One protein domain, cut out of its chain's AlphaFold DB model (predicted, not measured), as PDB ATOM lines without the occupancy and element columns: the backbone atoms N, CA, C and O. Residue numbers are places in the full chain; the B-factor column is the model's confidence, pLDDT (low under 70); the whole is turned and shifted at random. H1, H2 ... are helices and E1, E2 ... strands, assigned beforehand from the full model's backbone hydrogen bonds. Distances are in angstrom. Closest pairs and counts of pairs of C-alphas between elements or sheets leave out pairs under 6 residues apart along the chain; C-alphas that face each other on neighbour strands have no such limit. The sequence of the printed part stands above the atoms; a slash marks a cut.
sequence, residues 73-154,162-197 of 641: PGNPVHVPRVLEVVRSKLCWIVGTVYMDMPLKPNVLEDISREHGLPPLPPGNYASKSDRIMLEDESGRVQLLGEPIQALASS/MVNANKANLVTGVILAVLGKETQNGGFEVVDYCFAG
ATOM      1  N   PRO A  73       1.514  19.757  52.390       81.19
ATOM      2  CA  PRO A  73       2.555  20.571  51.777       81.19
ATOM      3  C   PRO A  73       2.843  20.152  50.333       81.19
ATOM      4  O   PRO A  73       3.037  18.977  50.025       81.19
ATOM      5  N   GLY A  74       2.902  21.133  49.433       77.94
ATOM      6  CA  GLY A  74       3.105  20.898  48.001       77.94
ATOM      7  C   GLY A  74       1.826  20.913  47.161       77.94
ATOM      8  O   GLY A  74       1.945  20.776  45.946       77.94
ATOM      9  N   ASN A  75       0.652  21.133  47.776       84.44
ATOM     10  CA  ASN A  75      -0.651  21.304  47.115       84.44
ATOM     11  C   ASN A  75      -0.882  20.259  46.005       84.44
ATOM     12  O   ASN A  75      -0.816  20.582  44.808       84.44
ATOM     13  N   PRO A  76      -1.055  18.982  46.388       88.25
ATOM     14  CA  PRO A  76      -1.077  17.885  45.437       88.25
ATOM     15  C   PRO A  76      -2.256  18.021  44.469       88.25
ATOM     16  O   PRO A  76      -3.421  18.105  44.854       88.25
ATOM     17  N   VAL A  77      -1.940  18.028  43.174       90.44
ATOM     18  CA  VAL A  77      -2.934  18.216  42.112       90.44
ATOM     19  C   VAL A  77      -3.622  16.887  41.803       90.44
ATOM     20  O   VAL A  77      -2.955  15.858  41.694       90.44
ATOM     21  N   HIS A  78      -4.941  16.921  41.607       94.56
ATOM     22  CA  HIS A  78      -5.679  15.786  41.059       94.56
ATOM     23  C   HIS A  78      -5.284  15.552  39.603       94.56
ATOM     24  O   HIS A  78      -5.430  16.455  38.774       94.56
ATOM     25  N   VAL A  79      -4.835  14.346  39.277       94.50
ATOM     26  CA  VAL A  79      -4.612  13.932  37.891       94.50
ATOM     27  C   VAL A  79      -5.779  13.025  37.475       94.50
ATOM     28  O   VAL A  79      -5.918  11.942  38.039       94.50
ATOM     29  N   PRO A  80      -6.632  13.436  36.513       91.31
ATOM     30  CA  PRO A  80      -7.854  12.695  36.186       91.31
ATOM     31  C   PRO A  80      -7.623  11.295  35.615       91.31
ATOM     32  O   PRO A  80      -8.477  10.428  35.813       91.31
ATOM     33  N   ARG A  81      -6.510  11.110  34.887       93.56
ATOM     34  CA  ARG A  81      -6.128   9.850  34.247       93.56
ATOM     35  C   ARG A  81      -4.812   9.323  34.801       93.56
ATOM     36  O   ARG A  81      -3.817  10.042  34.836       93.56
ATOM     37  N   VAL A  82      -4.782   8.049  35.160       92.19
ATOM     38  CA  VAL A  82      -3.652   7.387  35.825       92.19
ATOM     39  C   VAL A  82      -2.365   7.452  34.993       92.19
ATOM     40  O   VAL A  82      -1.291   7.654  35.553       92.19
ATOM     41  N   LEU A  83      -2.444   7.350  33.662       92.38
ATOM     42  CA  LEU A  83      -1.262   7.445  32.790       92.38
ATOM     43  C   LEU A  83      -0.783   8.881  32.507       92.38
ATOM     44  O   LEU A  83       0.247   9.059  31.860       92.38
ATOM     45  N   GLU A  84      -1.503   9.912  32.958       92.19
ATOM     46  CA  GLU A  84      -1.116  11.323  32.773       92.19
ATOM     47  C   GLU A  84      -0.309  11.891  33.944       92.19
ATOM     48  O   GLU A  84      -0.060  13.098  34.017       92.19
ATOM     49  N   VAL A  85       0.091  11.033  34.880       90.81
ATOM     50  CA  VAL A  85       0.936  11.429  36.000       90.81
ATOM     51  C   VAL A  85       2.269  11.964  35.474       90.81
ATOM     52  O   VAL A  85       2.871  11.426  34.548       90.81
ATOM     53  N   VAL A  86       2.718  13.073  36.065       88.25
ATOM     54  CA  VAL A  86       3.991  13.708  35.717       88.25
ATOM     55  C   VAL A  86       5.063  13.253  36.698       88.25
ATOM     56  O   VAL A  86       4.907  13.404  37.913       88.25
ATOM     57  N   ARG A  87       6.184  12.775  36.157       88.62
ATOM     58  CA  ARG A  87       7.362  12.335  36.915       88.62
ATOM     59  C   ARG A  87       7.750  13.288  38.039       88.62
ATOM     60  O   ARG A  87       7.860  14.498  37.838       88.62
ATOM     61  N   SER A  88       8.002  12.708  39.213       84.38
ATOM     62  CA  SER A  88       8.488  13.396  40.419       84.38
ATOM     63  C   SER A  88       7.603  14.536  40.950       84.38
ATOM     64  O   SER A  88       8.004  15.226  41.891       84.38
ATOM     65  N   LYS A  89       6.391  14.728  40.414       90.12
ATOM     66  CA  LYS A  89       5.414  15.692  40.925       90.12
ATOM     67  C   LYS A  89       4.477  15.001  41.912       90.12
ATOM     68  O   LYS A  89       3.958  13.932  41.615       90.12
ATOM     69  N   LEU A  90       4.259  15.620  43.075       93.19
ATOM     70  CA  LEU A  90       3.271  15.133  44.039       93.19
ATOM     71  C   LEU A  90       1.864  15.349  43.471       93.19
ATOM     72  O   LEU A  90       1.478  16.478  43.154       93.19
ATOM     73  N   CYS A  91       1.115  14.265  43.328       94.88
ATOM     74  CA  CYS A  91      -0.251  14.281  42.831       94.88
ATOM     75  C   CYS A  91      -1.057  13.149  43.449       94.88
ATOM     76  O   CYS A  91      -0.502  12.220  44.038       94.88
ATOM     77  N   TRP A  92      -2.366  13.202  43.255       96.38
ATOM     78  CA  TRP A  92      -3.230  12.086  43.585       96.38
ATOM     79  C   TRP A  92      -4.083  11.662  42.396       96.38
ATOM     80  O   TRP A  92      -4.432  12.478  41.538       96.38
ATOM     81  N   ILE A  93      -4.376  10.366  42.352       96.62
ATOM     82  CA  ILE A  93      -5.111   9.685  41.282       96.62
ATOM     83  C   ILE A  93      -6.179   8.780  41.887       96.62
ATOM     84  O   ILE A  93      -6.019   8.285  43.005       96.62
ATOM     85  N   VAL A  94      -7.259   8.557  41.141       97.50
ATOM     86  CA  VAL A  94      -8.370   7.674  41.521       97.50
ATOM     87  C   VAL A  94      -8.478   6.552  40.506       97.50
ATOM     88  O   VAL A  94      -8.455   6.801  39.303       97.50
ATOM     89  N   GLY A  95      -8.644   5.323  40.982       97.06
ATOM     90  CA  GLY A  95      -8.823   4.178  40.103       97.06
ATOM     91  C   GLY A  95      -9.323   2.942  40.833       97.06
ATOM     92  O   GLY A  95      -9.608   2.967  42.031       97.06
ATOM     93  N   THR A  96      -9.437   1.862  40.076       97.38
ATOM     94  CA  THR A  96      -9.831   0.537  40.548       97.38
ATOM     95  C   THR A  96      -8.584  -0.290  40.822       97.38
ATOM     96  O   THR A  96      -7.692  -0.375  39.983       97.38
ATOM     97  N   VAL A  97      -8.508  -0.917  41.987       96.44
ATOM     98  CA  VAL A  97      -7.429  -1.838  42.337       96.44
ATOM     99  C   VAL A  97      -7.537  -3.081  41.482       96.44
ATOM    100  O   VAL A  97      -8.587  -3.718  41.415       96.44
ATOM    101  N   TYR A  98      -6.418  -3.464  40.893       95.12
ATOM    102  CA  TYR A  98      -6.231  -4.756  40.268       95.12
ATOM    103  C   TYR A  98      -5.076  -5.468  40.969       95.12
ATOM    104  O   TYR A  98      -3.969  -4.931  41.048       95.12
ATOM    105  N   MET A  99      -5.335  -6.671  41.485       92.38
ATOM    106  CA  MET A  99      -4.300  -7.513  42.087       92.38
ATOM    107  C   MET A  99      -3.897  -8.622  41.117       92.38
ATOM    108  O   MET A  99      -4.705  -9.480  40.741       92.38
ATOM    109  N   ASP A 100      -2.629  -8.584  40.718       91.56
ATOM    110  CA  ASP A 100      -1.977  -9.644  39.960       91.56
ATOM    111  C   ASP A 100      -1.308 -10.602  40.948       91.56
ATOM    112  O   ASP A 100      -0.319 -10.250  41.593       91.56
ATOM    113  N   MET A 101      -1.904 -11.780  41.117       89.56
ATOM    114  CA  MET A 101      -1.523 -12.760  42.134       89.56
ATOM    115  C   MET A 101      -1.260 -14.103  41.445       89.56
ATOM    116  O   MET A 101      -2.193 -14.668  40.869       89.56
ATOM    117  N   PRO A 102      -0.032 -14.644  41.497       88.12
ATOM    118  CA  PRO A 102       0.319 -15.882  40.797       88.12
ATOM    119  C   PRO A 102      -0.480 -17.118  41.223       88.12
ATOM    120  O   PRO A 102      -0.627 -18.046  40.434       88.12
ATOM    121  N   LEU A 103      -0.979 -17.154  42.463       88.19
ATOM    122  CA  LEU A 103      -1.776 -18.275  42.979       88.19
ATOM    123  C   LEU A 103      -3.275 -18.143  42.662       88.19
ATOM    124  O   LEU A 103      -4.040 -19.068  42.939       88.19
ATOM    125  N   LYS A 104      -3.715 -17.019  42.084       90.31
ATOM    126  CA  LYS A 104      -5.103 -16.840  41.651       90.31
ATOM    127  C   LYS A 104      -5.414 -17.835  40.519       90.31
ATOM    128  O   LYS A 104      -4.625 -17.938  39.579       90.31
ATOM    129  N   PRO A 105      -6.540 -18.573  40.574       85.94
ATOM    130  CA  PRO A 105      -6.854 -19.598  39.585       85.94
ATOM    131  C   PRO A 105      -6.964 -19.009  38.175       85.94
ATOM    132  O   PRO A 105      -7.622 -17.990  37.961       85.94
ATOM    133  N   ASN A 106      -6.350 -19.686  37.204       85.62
ATOM    134  CA  ASN A 106      -6.341 -19.272  35.808       85.62
ATOM    135  C   ASN A 106      -6.994 -20.337  34.922       85.62
ATOM    136  O   ASN A 106      -6.414 -21.381  34.628       85.62
ATOM    137  N   VAL A 107      -8.191 -20.019  34.424       84.06
ATOM    138  CA  VAL A 107      -8.986 -20.914  33.572       84.06
ATOM    139  C   VAL A 107      -8.232 -21.333  32.302       84.06
ATOM    140  O   VAL A 107      -8.414 -22.449  31.822       84.06
ATOM    141  N   LEU A 108      -7.377 -20.469  31.742       84.44
ATOM    142  CA  LEU A 108      -6.603 -20.806  30.544       84.44
ATOM    143  C   LEU A 108      -5.530 -21.856  30.842       84.44
ATOM    144  O   LEU A 108      -5.307 -22.744  30.019       84.44
ATOM    145  N   GLU A 109      -4.902 -21.789  32.018       82.19
ATOM    146  CA  GLU A 109      -3.958 -22.819  32.454       82.19
ATOM    147  C   GLU A 109      -4.671 -24.147  32.698       82.19
ATOM    148  O   GLU A 109      -4.188 -25.184  32.246       82.19
ATOM    149  N   ASP A 110      -5.845 -24.121  33.328       77.00
ATOM    150  CA  ASP A 110      -6.644 -25.325  33.566       77.00
ATOM    151  C   ASP A 110      -7.071 -25.999  32.257       77.00
ATOM    152  O   ASP A 110      -6.976 -27.219  32.130       77.00
ATOM    153  N   ILE A 111      -7.480 -25.219  31.250       79.75
ATOM    154  CA  ILE A 111      -7.820 -25.740  29.917       79.75
ATOM    155  C   ILE A 111      -6.578 -26.297  29.206       79.75
ATOM    156  O   ILE A 111      -6.677 -27.301  28.501       79.75
ATOM    157  N   SER A 112      -5.413 -25.663  29.379       79.19
ATOM    158  CA  SER A 112      -4.158 -26.111  28.757       79.19
ATOM    159  C   SER A 112      -3.643 -27.442  29.318       79.19
ATOM    160  O   SER A 112      -2.931 -28.172  28.627       79.19
ATOM    161  N   ARG A 113      -4.028 -27.789  30.552       76.25
ATOM    162  CA  ARG A 113      -3.743 -29.084  31.179       76.25
ATOM    163  C   ARG A 113      -4.682 -30.137  30.582       76.25
ATOM    164  O   ARG A 113      -5.703 -30.496  31.163       76.25
ATOM    165  N   GLU A 114      -4.351 -30.627  29.388       55.34
ATOM    166  CA  GLU A 114      -5.118 -31.663  28.695       55.34
ATOM    167  C   GLU A 114      -5.404 -32.872  29.619       55.34
ATOM    168  O   GLU A 114      -4.500 -33.576  30.060       55.34
ATOM    169  N   HIS A 115      -6.691 -33.146  29.867       57.72
ATOM    170  CA  HIS A 115      -7.226 -34.432  30.361       57.72
ATOM    171  C   HIS A 115      -7.012 -34.775  31.854       57.72
ATOM    172  O   HIS A 115      -7.313 -35.899  32.265       57.72
ATOM    173  N   GLY A 116      -6.577 -33.824  32.687       61.59
ATOM    174  CA  GLY A 116      -6.605 -33.957  34.150       61.59
ATOM    175  C   GLY A 116      -7.928 -33.491  34.768       61.59
ATOM    176  O   GLY A 116      -8.647 -32.683  34.183       61.59
ATOM    177  N   LEU A 117      -8.248 -33.968  35.978       60.41
ATOM    178  CA  LEU A 117      -9.159 -33.215  36.846       60.41
ATOM    179  C   LEU A 117      -8.488 -31.861  37.128       60.41
ATOM    180  O   LEU A 117      -7.288 -31.868  37.430       60.41
ATOM    181  N   PRO A 118      -9.202 -30.724  37.019       60.19
ATOM    182  CA  PRO A 118      -8.625 -29.444  37.400       60.19
ATOM    183  C   PRO A 118      -8.128 -29.548  38.849       60.19
ATOM    184  O   PRO A 118      -8.783 -30.210  39.669       60.19
ATOM    185  N   PRO A 119      -6.956 -28.973  39.170       64.31
ATOM    186  CA  PRO A 119      -6.489 -28.937  40.547       64.31
ATOM    187  C   PRO A 119      -7.560 -28.282  41.421       64.31
ATOM    188  O   PRO A 119      -8.281 -27.389  40.972       64.31
ATOM    189  N   LEU A 120      -7.673 -28.727  42.674       65.56
ATOM    190  CA  LEU A 120      -8.520 -28.016  43.625       65.56
ATOM    191  C   LEU A 120      -8.017 -26.567  43.708       65.56
ATOM    192  O   LEU A 120      -6.804 -26.372  43.860       65.56
ATOM    193  N   PRO A 121      -8.903 -25.567  43.570       67.06
ATOM    194  CA  PRO A 121      -8.492 -24.180  43.665       67.06
ATOM    195  C   PRO A 121      -7.843 -23.946  45.036       67.06
ATOM    196  O   PRO A 121      -8.315 -24.496  46.038       67.06
ATOM    197  N   PRO A 122      -6.753 -23.169  45.096       73.75
ATOM    198  CA  PRO A 122      -6.059 -22.933  46.350       73.75
ATOM    199  C   PRO A 122      -6.970 -22.183  47.328       73.75
ATOM    200  O   PRO A 122      -7.772 -21.335  46.931       73.75
ATOM    201  N   GLY A 123      -6.847 -22.506  48.619       79.06
ATOM    202  CA  GLY A 123      -7.640 -21.876  49.682       79.06
ATOM    203  C   GLY A 123      -7.290 -20.402  49.927       79.06
ATOM    204  O   GLY A 123      -8.069 -19.694  50.554       79.06
ATOM    205  N   ASN A 124      -6.143 -19.942  49.423       85.94
ATOM    206  CA  ASN A 124      -5.665 -18.565  49.492       85.94
ATOM    207  C   ASN A 124      -4.846 -18.244  48.225       85.94
ATOM    208  O   ASN A 124      -4.185 -19.126  47.676       85.94
ATOM    209  N   TYR A 125      -4.907 -16.999  47.765       87.12
ATOM    210  CA  TYR A 125      -4.205 -16.457  46.604       87.12
ATOM    211  C   TYR A 125      -2.988 -15.607  46.990       87.12
ATOM    212  O   TYR A 125      -2.153 -15.347  46.126       87.12
ATOM    213  N   ALA A 126      -2.880 -15.188  48.255       84.75
ATOM    214  CA  ALA A 126      -1.807 -14.332  48.750       84.75
ATOM    215  C   ALA A 126      -0.429 -14.979  48.577       84.75
ATOM    216  O   ALA A 126      -0.192 -16.120  48.981       84.75
ATOM    217  N   SER A 127       0.494 -14.229  47.986       83.44
ATOM    218  CA  SER A 127       1.860 -14.659  47.725       83.44
ATOM    219  C   SER A 127       2.858 -13.506  47.862       83.44
ATOM    220  O   SER A 127       2.527 -12.325  47.845       83.44
ATOM    221  N   LYS A 128       4.146 -13.847  47.949       74.44
ATOM    222  CA  LYS A 128       5.233 -12.853  48.036       74.44
ATOM    223  C   LYS A 128       5.369 -12.018  46.755       74.44
ATOM    224  O   LYS A 128       5.859 -10.894  46.802       74.44
ATOM    225  N   SER A 129       4.939 -12.575  45.625       83.44
ATOM    226  CA  SER A 129       5.087 -12.000  44.285       83.44
ATOM    227  C   SER A 129       3.847 -11.232  43.824       83.44
ATOM    228  O   SER A 129       3.722 -10.934  42.635       83.44
ATOM    229  N   ASP A 130       2.927 -10.934  44.742       87.25
ATOM    230  CA  ASP A 130       1.704 -10.205  44.434       87.25
ATOM    231  C   ASP A 130       2.020  -8.767  44.018       87.25
ATOM    232  O   ASP A 130       2.848  -8.079  44.624       87.25
ATOM    233  N   ARG A 131       1.339  -8.295  42.971       89.81
ATOM    234  CA  ARG A 131       1.487  -6.924  42.474       89.81
ATOM    235  C   ARG A 131       0.156  -6.204  42.567       89.81
ATOM    236  O   ARG A 131      -0.839  -6.627  41.980       89.81
ATOM    237  N   ILE A 132       0.167  -5.077  43.269       92.38
ATOM    238  CA  ILE A 132      -0.994  -4.196  43.386       92.38
ATOM    239  C   ILE A 132      -0.878  -3.117  42.312       92.38
ATOM    240  O   ILE A 132       0.118  -2.396  42.241       92.38
ATOM    241  N   MET A 133      -1.888  -3.019  41.456       94.06
ATOM    242  CA  MET A 133      -1.977  -2.028  40.390       94.06
ATOM    243  C   MET A 133      -3.234  -1.182  40.568       94.06
ATOM    244  O   MET A 133      -4.230  -1.645  41.122       94.06
ATOM    245  N   LEU A 134      -3.197   0.047  40.066       95.88
ATOM    246  CA  LEU A 134      -4.354   0.927  39.972       95.88
ATOM    247  C   LEU A 134      -4.720   1.120  38.500       95.88
ATOM    248  O   LEU A 134      -3.859   1.468  37.691       95.88
ATOM    249  N   GLU A 135      -5.982   0.864  38.169       95.62
ATOM    250  CA  GLU A 135      -6.537   0.880  36.818       95.62
ATOM    251  C   GLU A 135      -7.607   1.961  36.650       95.62
ATOM    252  O   GLU A 135      -8.480   2.136  37.501       95.62
ATOM    253  N   ASP A 136      -7.577   2.644  35.513       93.38
ATOM    254  CA  ASP A 136      -8.633   3.546  35.060       93.38
ATOM    255  C   ASP A 136      -8.909   3.360  33.556       93.38
ATOM    256  O   ASP A 136      -8.416   2.431  32.917       93.38
ATOM    257  N   GLU A 137      -9.690   4.261  32.960       90.62
ATOM    258  CA  GLU A 137      -9.958   4.272  31.519       90.62
ATOM    259  C   GLU A 137      -8.720   4.484  30.623       90.62
ATOM    260  O   GLU A 137      -8.797   4.249  29.416       90.62
ATOM    261  N   SER A 138      -7.596   4.957  31.171       92.56
ATOM    262  CA  SER A 138      -6.360   5.222  30.430       92.56
ATOM    263  C   SER A 138      -5.403   4.032  30.432       92.56
ATOM    264  O   SER A 138      -4.769   3.765  29.410       92.56
ATOM    265  N   GLY A 139      -5.307   3.302  31.546       92.88
ATOM    266  CA  GLY A 139      -4.436   2.141  31.683       92.88
ATOM    267  C   GLY A 139      -4.176   1.757  33.137       92.88
ATOM    268  O   GLY A 139      -5.025   1.943  34.002       92.88
ATOM    269  N   ARG A 140      -2.997   1.179  33.401       94.25
ATOM    270  CA  ARG A 140      -2.608   0.668  34.724       94.25
ATOM    271  C   ARG A 140      -1.266   1.226  35.170       94.25
ATOM    272  O   ARG A 140      -0.330   1.269  34.374       94.25
ATOM    273  N   VAL A 141      -1.150   1.538  36.456       94.56
ATOM    274  CA  VAL A 141       0.124   1.845  37.121       94.56
ATOM    275  C   VAL A 141       0.335   0.903  38.303       94.56
ATOM    276  O   VAL A 141      -0.614   0.566  39.007       94.56
ATOM    277  N   GLN A 142       1.565   0.443  38.521       94.25
ATOM    278  CA  GLN A 142       1.887  -0.377  39.690       94.25
ATOM    279  C   GLN A 142       2.042   0.514  40.924       94.25
ATOM    280  O   GLN A 142       2.797   1.481  40.876       94.25
ATOM    281  N   LEU A 143       1.367   0.173  42.020       92.12
ATOM    282  CA  LEU A 143       1.503   0.861  43.300       92.12
ATOM    283  C   LEU A 143       2.680   0.274  44.086       92.12
ATOM    284  O   LEU A 143       2.844  -0.946  44.146       92.12
ATOM    285  N   LEU A 144       3.489   1.149  44.676       90.00
ATOM    286  CA  LEU A 144       4.678   0.829  45.466       90.00
ATOM    287  C   LEU A 144       4.658   1.630  46.775       90.00
ATOM    288  O   LEU A 144       4.041   2.690  46.832       90.00
ATOM    289  N   GLY A 145       5.378   1.163  47.793       84.25
ATOM    290  CA  GLY A 145       5.574   1.885  49.055       84.25
ATOM    291  C   GLY A 145       4.893   1.231  50.258       84.25
ATOM    292  O   GLY A 145       3.910   0.501  50.117       84.25
ATOM    293  N   GLU A 146       5.423   1.538  51.444       77.88
ATOM    294  CA  GLU A 146       5.021   0.956  52.734       77.88
ATOM    295  C   GLU A 146       3.513   1.051  53.061       77.88
ATOM    296  O   GLU A 146       2.969   0.088  53.609       77.88
ATOM    297  N   PRO A 147       2.790   2.145  52.722       77.94
ATOM    298  CA  PRO A 147       1.364   2.260  53.044       77.94
ATOM    299  C   PRO A 147       0.487   1.183  52.391       77.94
ATOM    300  O   PRO A 147      -0.575   0.856  52.917       77.94
ATOM    301  N   ILE A 148       0.922   0.645  51.249       75.44
ATOM    302  CA  ILE A 148       0.176  -0.330  50.442       75.44
ATOM    303  C   ILE A 148       0.827  -1.717  50.501       75.44
ATOM    304  O   ILE A 148       0.124  -2.724  50.577       75.44
ATOM    305  N   GLN A 149       2.160  -1.773  50.488       70.56
ATOM    306  CA  GLN A 149       2.966  -2.992  50.546       70.56
ATOM    307  C   GLN A 149       4.014  -2.835  51.644       70.56
ATOM    308  O   GLN A 149       4.917  -2.011  51.517       70.56
ATOM    309  N   ALA A 150       3.945  -3.639  52.701       54.50
ATOM    310  CA  ALA A 150       5.059  -3.721  53.633       54.50
ATOM    311  C   ALA A 150       6.218  -4.467  52.951       54.50
ATOM    312  O   ALA A 150       6.192  -5.689  52.803       54.50
ATOM    313  N   LEU A 151       7.236  -3.717  52.527       45.31
ATOM    314  CA  LEU A 151       8.551  -4.260  52.214       45.31
ATOM    315  C   LEU A 151       9.326  -4.290  53.531       45.31
ATOM    316  O   LEU A 151       9.698  -3.234  54.039       45.31
ATOM    317  N   ALA A 152       9.548  -5.472  54.109       39.19
ATOM    318  CA  ALA A 152      10.525  -5.584  55.184       39.19
ATOM    319  C   ALA A 152      11.889  -5.162  54.619       39.19
ATOM    320  O   ALA A 152      12.351  -5.700  53.609       39.19
ATOM    321  N   SER A 153      12.480  -4.141  55.234       35.09
ATOM    322  CA  SER A 153      13.828  -3.679  54.947       35.09
ATOM    323  C   SER A 153      14.814  -4.836  55.049       35.09
ATOM    324  O   SER A 153      14.691  -5.707  55.906       35.09
ATOM    325  N   SER A 154      15.790  -4.818  54.152       34.84
ATOM    326  CA  SER A 154      16.972  -5.663  54.164       34.84
ATOM    327  C   SER A 154      17.723  -5.517  55.486       34.84
ATOM    328  O   SER A 154      18.576  -4.646  55.587       34.84
ATOM    329  N   MET A 162      10.431 -14.077  54.293       38.88
ATOM    330  CA  MET A 162       9.994 -12.786  53.743       38.88
ATOM    331  C   MET A 162       8.502 -12.818  53.351       38.88
ATOM    332  O   MET A 162       8.139 -13.650  52.524       38.88
ATOM    333  N   VAL A 163       7.631 -11.948  53.874       43.81
ATOM    334  CA  VAL A 163       6.209 -11.855  53.464       43.81
ATOM    335  C   VAL A 163       5.916 -10.435  52.977       43.81
ATOM    336  O   VAL A 163       6.117  -9.478  53.716       43.81
ATOM    337  N   ASN A 164       5.446 -10.290  51.735       44.28
ATOM    338  CA  ASN A 164       4.933  -9.020  51.217       44.28
ATOM    339  C   ASN A 164       3.540  -8.800  51.825       44.28
ATOM    340  O   ASN A 164       2.567  -9.406  51.377       44.28
ATOM    341  N   ALA A 165       3.446  -8.037  52.917       53.72
ATOM    342  CA  ALA A 165       2.186  -7.895  53.642       53.72
ATOM    343  C   ALA A 165       1.352  -6.734  53.073       53.72
ATOM    344  O   ALA A 165       1.776  -5.577  53.052       53.72
ATOM    345  N   ASN A 166       0.134  -7.053  52.631       60.19
ATOM    346  CA  ASN A 166      -0.889  -6.099  52.203       60.19
ATOM    347  C   ASN A 166      -1.446  -5.331  53.416       60.19
ATOM    348  O   ASN A 166      -2.444  -5.728  54.014       60.19
ATOM    349  N   LYS A 167      -0.784  -4.231  53.790       62.81
ATOM    350  CA  LYS A 167      -1.090  -3.448  55.003       62.81
ATOM    351  C   LYS A 167      -2.450  -2.743  54.940       62.81
ATOM    352  O   LYS A 167      -3.058  -2.477  55.973       62.81
ATOM    353  N   ALA A 168      -2.927  -2.446  53.733       67.25
ATOM    354  CA  ALA A 168      -4.168  -1.716  53.488       67.25
ATOM    355  C   ALA A 168      -5.404  -2.627  53.342       67.25
ATOM    356  O   ALA A 168      -6.488  -2.137  53.022       67.25
ATOM    357  N   ASN A 169      -5.260  -3.944  53.565       81.94
ATOM    358  CA  ASN A 169      -6.328  -4.941  53.408       81.94
ATOM    359  C   ASN A 169      -7.022  -4.872  52.034       81.94
ATOM    360  O   ASN A 169      -8.222  -5.126  51.927       81.94
ATOM    361  N   LEU A 170      -6.291  -4.478  50.987       89.75
ATOM    362  CA  LEU A 170      -6.865  -4.260  49.661       89.75
ATOM    363  C   LEU A 170      -7.201  -5.579  48.978       89.75
ATOM    364  O   LEU A 170      -6.486  -6.565  49.116       89.75
ATOM    365  N   VAL A 171      -8.255  -5.561  48.176       93.50
ATOM    366  CA  VAL A 171      -8.616  -6.661  47.281       93.50
ATOM    367  C   VAL A 171      -8.886  -6.103  45.887       93.50
ATOM    368  O   VAL A 171      -9.109  -4.898  45.717       93.50
ATOM    369  N   THR A 172      -8.861  -6.965  44.873       94.94
ATOM    370  CA  THR A 172      -9.192  -6.555  43.502       94.94
ATOM    371  C   THR A 172     -10.609  -5.963  43.430       94.94
ATOM    372  O   THR A 172     -11.512  -6.385  44.154       94.94
ATOM    373  N   GLY A 173     -10.802  -4.962  42.573       95.38
ATOM    374  CA  GLY A 173     -12.080  -4.284  42.347       95.38
ATOM    375  C   GLY A 173     -12.432  -3.161  43.330       95.38
ATOM    376  O   GLY A 173     -13.431  -2.475  43.109       95.38
ATOM    377  N   VAL A 174     -11.632  -2.932  44.380       96.81
ATOM    378  CA  VAL A 174     -11.796  -1.786  45.298       96.81
ATOM    379  C   VAL A 174     -11.448  -0.482  44.584       96.81
ATOM    380  O   VAL A 174     -10.481  -0.428  43.834       96.81
ATOM    381  N   ILE A 175     -12.200   0.589  44.838       96.88
ATOM    382  CA  ILE A 175     -11.902   1.921  44.297       96.88
ATOM    383  C   ILE A 175     -11.368   2.805  45.415       96.88
ATOM    384  O   ILE A 175     -11.995   2.931  46.468       96.88
ATOM    385  N   LEU A 176     -10.219   3.431  45.176       96.31
ATOM    386  CA  LEU A 176      -9.600   4.356  46.121       96.31
ATOM    387  C   LEU A 176      -8.859   5.487  45.409       96.31
ATOM    388  O   LEU A 176      -8.602   5.423  44.204       96.31
ATOM    389  N   ALA A 177      -8.512   6.511  46.184       96.38
ATOM    390  CA  ALA A 177      -7.545   7.516  45.787       96.38
ATOM    391  C   ALA A 177      -6.196   7.205  46.428       96.38
ATOM    392  O   ALA A 177      -6.136   6.867  47.612       96.38
ATOM    393  N   VAL A 178      -5.118   7.390  45.672       95.88
ATOM    394  CA  VAL A 178      -3.744   7.323  46.181       95.88
ATOM    395  C   VAL A 178      -3.043   8.655  45.955       95.88
ATOM    396  O   VAL A 178      -3.129   9.230  44.870       95.88
ATOM    397  N   LEU A 179      -2.343   9.132  46.979       95.44
ATOM    398  CA  LEU A 179      -1.449  10.281  46.941       95.44
ATOM    399  C   LEU A 179      -0.017   9.777  46.813       95.44
ATOM    400  O   LEU A 179       0.407   8.898  47.563       95.44
ATOM    401  N   GLY A 180       0.750  10.346  45.891       94.44
ATOM    402  CA  GLY A 180       2.108   9.880  45.660       94.44
ATOM    403  C   GLY A 180       2.815  10.559  44.501       94.44
ATOM    404  O   GLY A 180       2.445  11.655  44.067       94.44
ATOM    405  N   LYS A 181       3.880   9.910  44.030       93.69
ATOM    406  CA  LYS A 181       4.722  10.376  42.922       93.69
ATOM    407  C   LYS A 181       5.076   9.216  42.001       93.69
ATOM    408  O   LYS A 181       5.308   8.098  42.448       93.69
ATOM    409  N   GLU A 182       5.187   9.494  40.708       93.56
ATOM    410  CA  GLU A 182       5.726   8.517  39.760       93.56
ATOM    411  C   GLU A 182       7.249   8.370  39.933       93.56
ATOM    412  O   GLU A 182       7.997   9.357  39.969       93.56
ATOM    413  N   THR A 183       7.690   7.118  40.016       90.50
ATOM    414  CA  THR A 183       9.089   6.682  40.086       90.50
ATOM    415  C   THR A 183       9.727   6.613  38.694       90.50
ATOM    416  O   THR A 183       9.048   6.578  37.670       90.50
ATOM    417  N   GLN A 184      11.057   6.516  38.624       86.69
ATOM    418  CA  GLN A 184      11.771   6.391  37.340       86.69
ATOM    419  C   GLN A 184      11.409   5.113  36.561       86.69
ATOM    420  O   GLN A 184      11.527   5.088  35.337       86.69
ATOM    421  N   ASN A 185      10.933   4.081  37.263       85.69
ATOM    422  CA  ASN A 185      10.588   2.778  36.696       85.69
ATOM    423  C   ASN A 185       9.126   2.699  36.213       85.69
ATOM    424  O   ASN A 185       8.679   1.624  35.821       85.69
ATOM    425  N   GLY A 186       8.371   3.804  36.264       86.31
ATOM    426  CA  GLY A 186       6.953   3.847  35.882       86.31
ATOM    427  C   GLY A 186       5.991   3.274  36.932       86.31
ATOM    428  O   GLY A 186       4.810   3.103  36.649       86.31
ATOM    429  N   GLY A 187       6.477   2.959  38.137       90.94
ATOM    430  CA  GLY A 187       5.630   2.678  39.299       90.94
ATOM    431  C   GLY A 187       5.219   3.965  40.014       90.94
ATOM    432  O   GLY A 187       5.884   4.991  39.873       90.94
ATOM    433  N   PHE A 188       4.161   3.906  40.812       94.19
ATOM    434  CA  PHE A 188       3.654   5.016  41.610       94.19
ATOM    435  C   PHE A 188       3.959   4.764  43.088       94.19
ATOM    436  O   PHE A 188       3.423   3.833  43.687       94.19
ATOM    437  N   GLU A 189       4.848   5.570  43.661       93.69
ATOM    438  CA  GLU A 189       5.214   5.515  45.075       93.69
ATOM    439  C   GLU A 189       4.131   6.207  45.904       93.69
ATOM    440  O   GLU A 189       3.938   7.423  45.808       93.69
ATOM    441  N   VAL A 190       3.394   5.411  46.675       93.56
ATOM    442  CA  VAL A 190       2.253   5.835  47.482       93.56
ATOM    443  C   VAL A 190       2.738   6.357  48.827       93.56
ATOM    444  O   VAL A 190       3.450   5.671  49.558       93.56
ATOM    445  N   VAL A 191       2.303   7.569  49.152       92.06
ATOM    446  CA  VAL A 191       2.536   8.241  50.436       92.06
ATOM    447  C   VAL A 191       1.332   8.062  51.358       92.06
ATOM    448  O   VAL A 191       1.499   7.785  52.539       92.06
ATOM    449  N   ASP A 192       0.122   8.207  50.820       92.00
ATOM    450  CA  ASP A 192      -1.130   8.055  51.564       92.00
ATOM    451  C   ASP A 192      -2.248   7.586  50.622       92.00
ATOM    452  O   ASP A 192      -2.137   7.692  49.397       92.00
ATOM    453  N   TYR A 193      -3.337   7.069  51.181       93.81
ATOM    454  CA  TYR A 193      -4.503   6.627  50.424       93.81
ATOM    455  C   TYR A 193      -5.801   6.932  51.173       93.81
ATOM    456  O   TYR A 193      -5.817   7.100  52.390       93.81
ATOM    457  N   CYS A 194      -6.920   6.992  50.451       93.06
ATOM    458  CA  CYS A 194      -8.236   7.096  51.074       93.06
ATOM    459  C   CYS A 194      -9.336   6.405  50.265       93.06
ATOM    460  O   CYS A 194      -9.300   6.352  49.032       93.06
ATOM    461  N   PHE A 195     -10.351   5.920  50.977       94.38
ATOM    462  CA  PHE A 195     -11.533   5.274  50.409       94.38
ATOM    463  C   PHE A 195     -12.716   6.243  50.280       94.38
ATOM    464  O   PHE A 195     -12.654   7.404  50.689       94.38
ATOM    465  N   ALA A 196     -13.830   5.746  49.736       93.25
ATOM    466  CA  ALA A 196     -15.088   6.488  49.663       93.25
ATOM    467  C   ALA A 196     -15.654   6.843  51.053       93.25
ATOM    468  O   ALA A 196     -16.392   7.819  51.179       93.25
ATOM    469  N   GLY A 197     -15.304   6.067  52.084       91.88
ATOM    470  CA  GLY A 197     -15.852   6.177  53.436       91.88
ATOM    471  C   GLY A 197     -17.261   5.593  53.526       91.88
ATOM    472  O   GLY A 197     -17.897   5.319  52.510       91.88
TER     473      GLY A 197
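AT A GLANCE: This is residues 73 to 154 and 162 to 197 of the 641 residues of an uncharacterized protein of Dendrothele bispora (strain CBS 962.96) (UniProt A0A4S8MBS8). With little regular structure, this is a small closed barrel of five strands, E1 to E5, and a long loop with the short helix H1 reaching away from it; residues 111 to 117 stick out. The 118 printed residues run E1 H1 E2 E3 E4 E5, mostly strand, with 42 in named elements. The barrel is mixed; the whole, 58 by 35 by 32 A, is only just loose, close to compact, radius of gyration of the C-alphas 16.5 A.

IN THESE COORDINATES: Find C-alpha 91 at (-0.251, 14.281, 42.831); E1, residues 91 to 100, runs 24.2 A, bending at residue 95. E2 is 131 to 135, E3 140 to 144, E4 175 to 182, 19.4 A. E5, 187 to 194, 18.7 A, ends at (-8.236, 7.096, 51.074). H1 is 107 to 112.

HOW THE PARTS SIT: E1 and E2 are antiparallel neighbours: N 98 and O 133, 2.9 A. Hairpin E2 and E3: N 134 and O 141, 2.8 A. E3 and E5, parallel: N 188 and O 142, 2.8 A. Hairpin E4 and E5: N 179 and O 192, 2.8 A. E4 and E1, antiparallel, close the ring: N 93 and O 178, 3.0 A. H1, each O i to N i+4 pair within hydrogen-bond range, is not on the barrel.

THE WHOLE: The farthest C-alphas, Pro 73 and His 115, are 59.8 A apart. H1 to E2 is a long link. Residues 155 to 161 are not printed; C-alphas 154 and 162 are 10.0 A apart. pLDDT is under 70 at 114 to 121, 150 to 154 and 162 to 168.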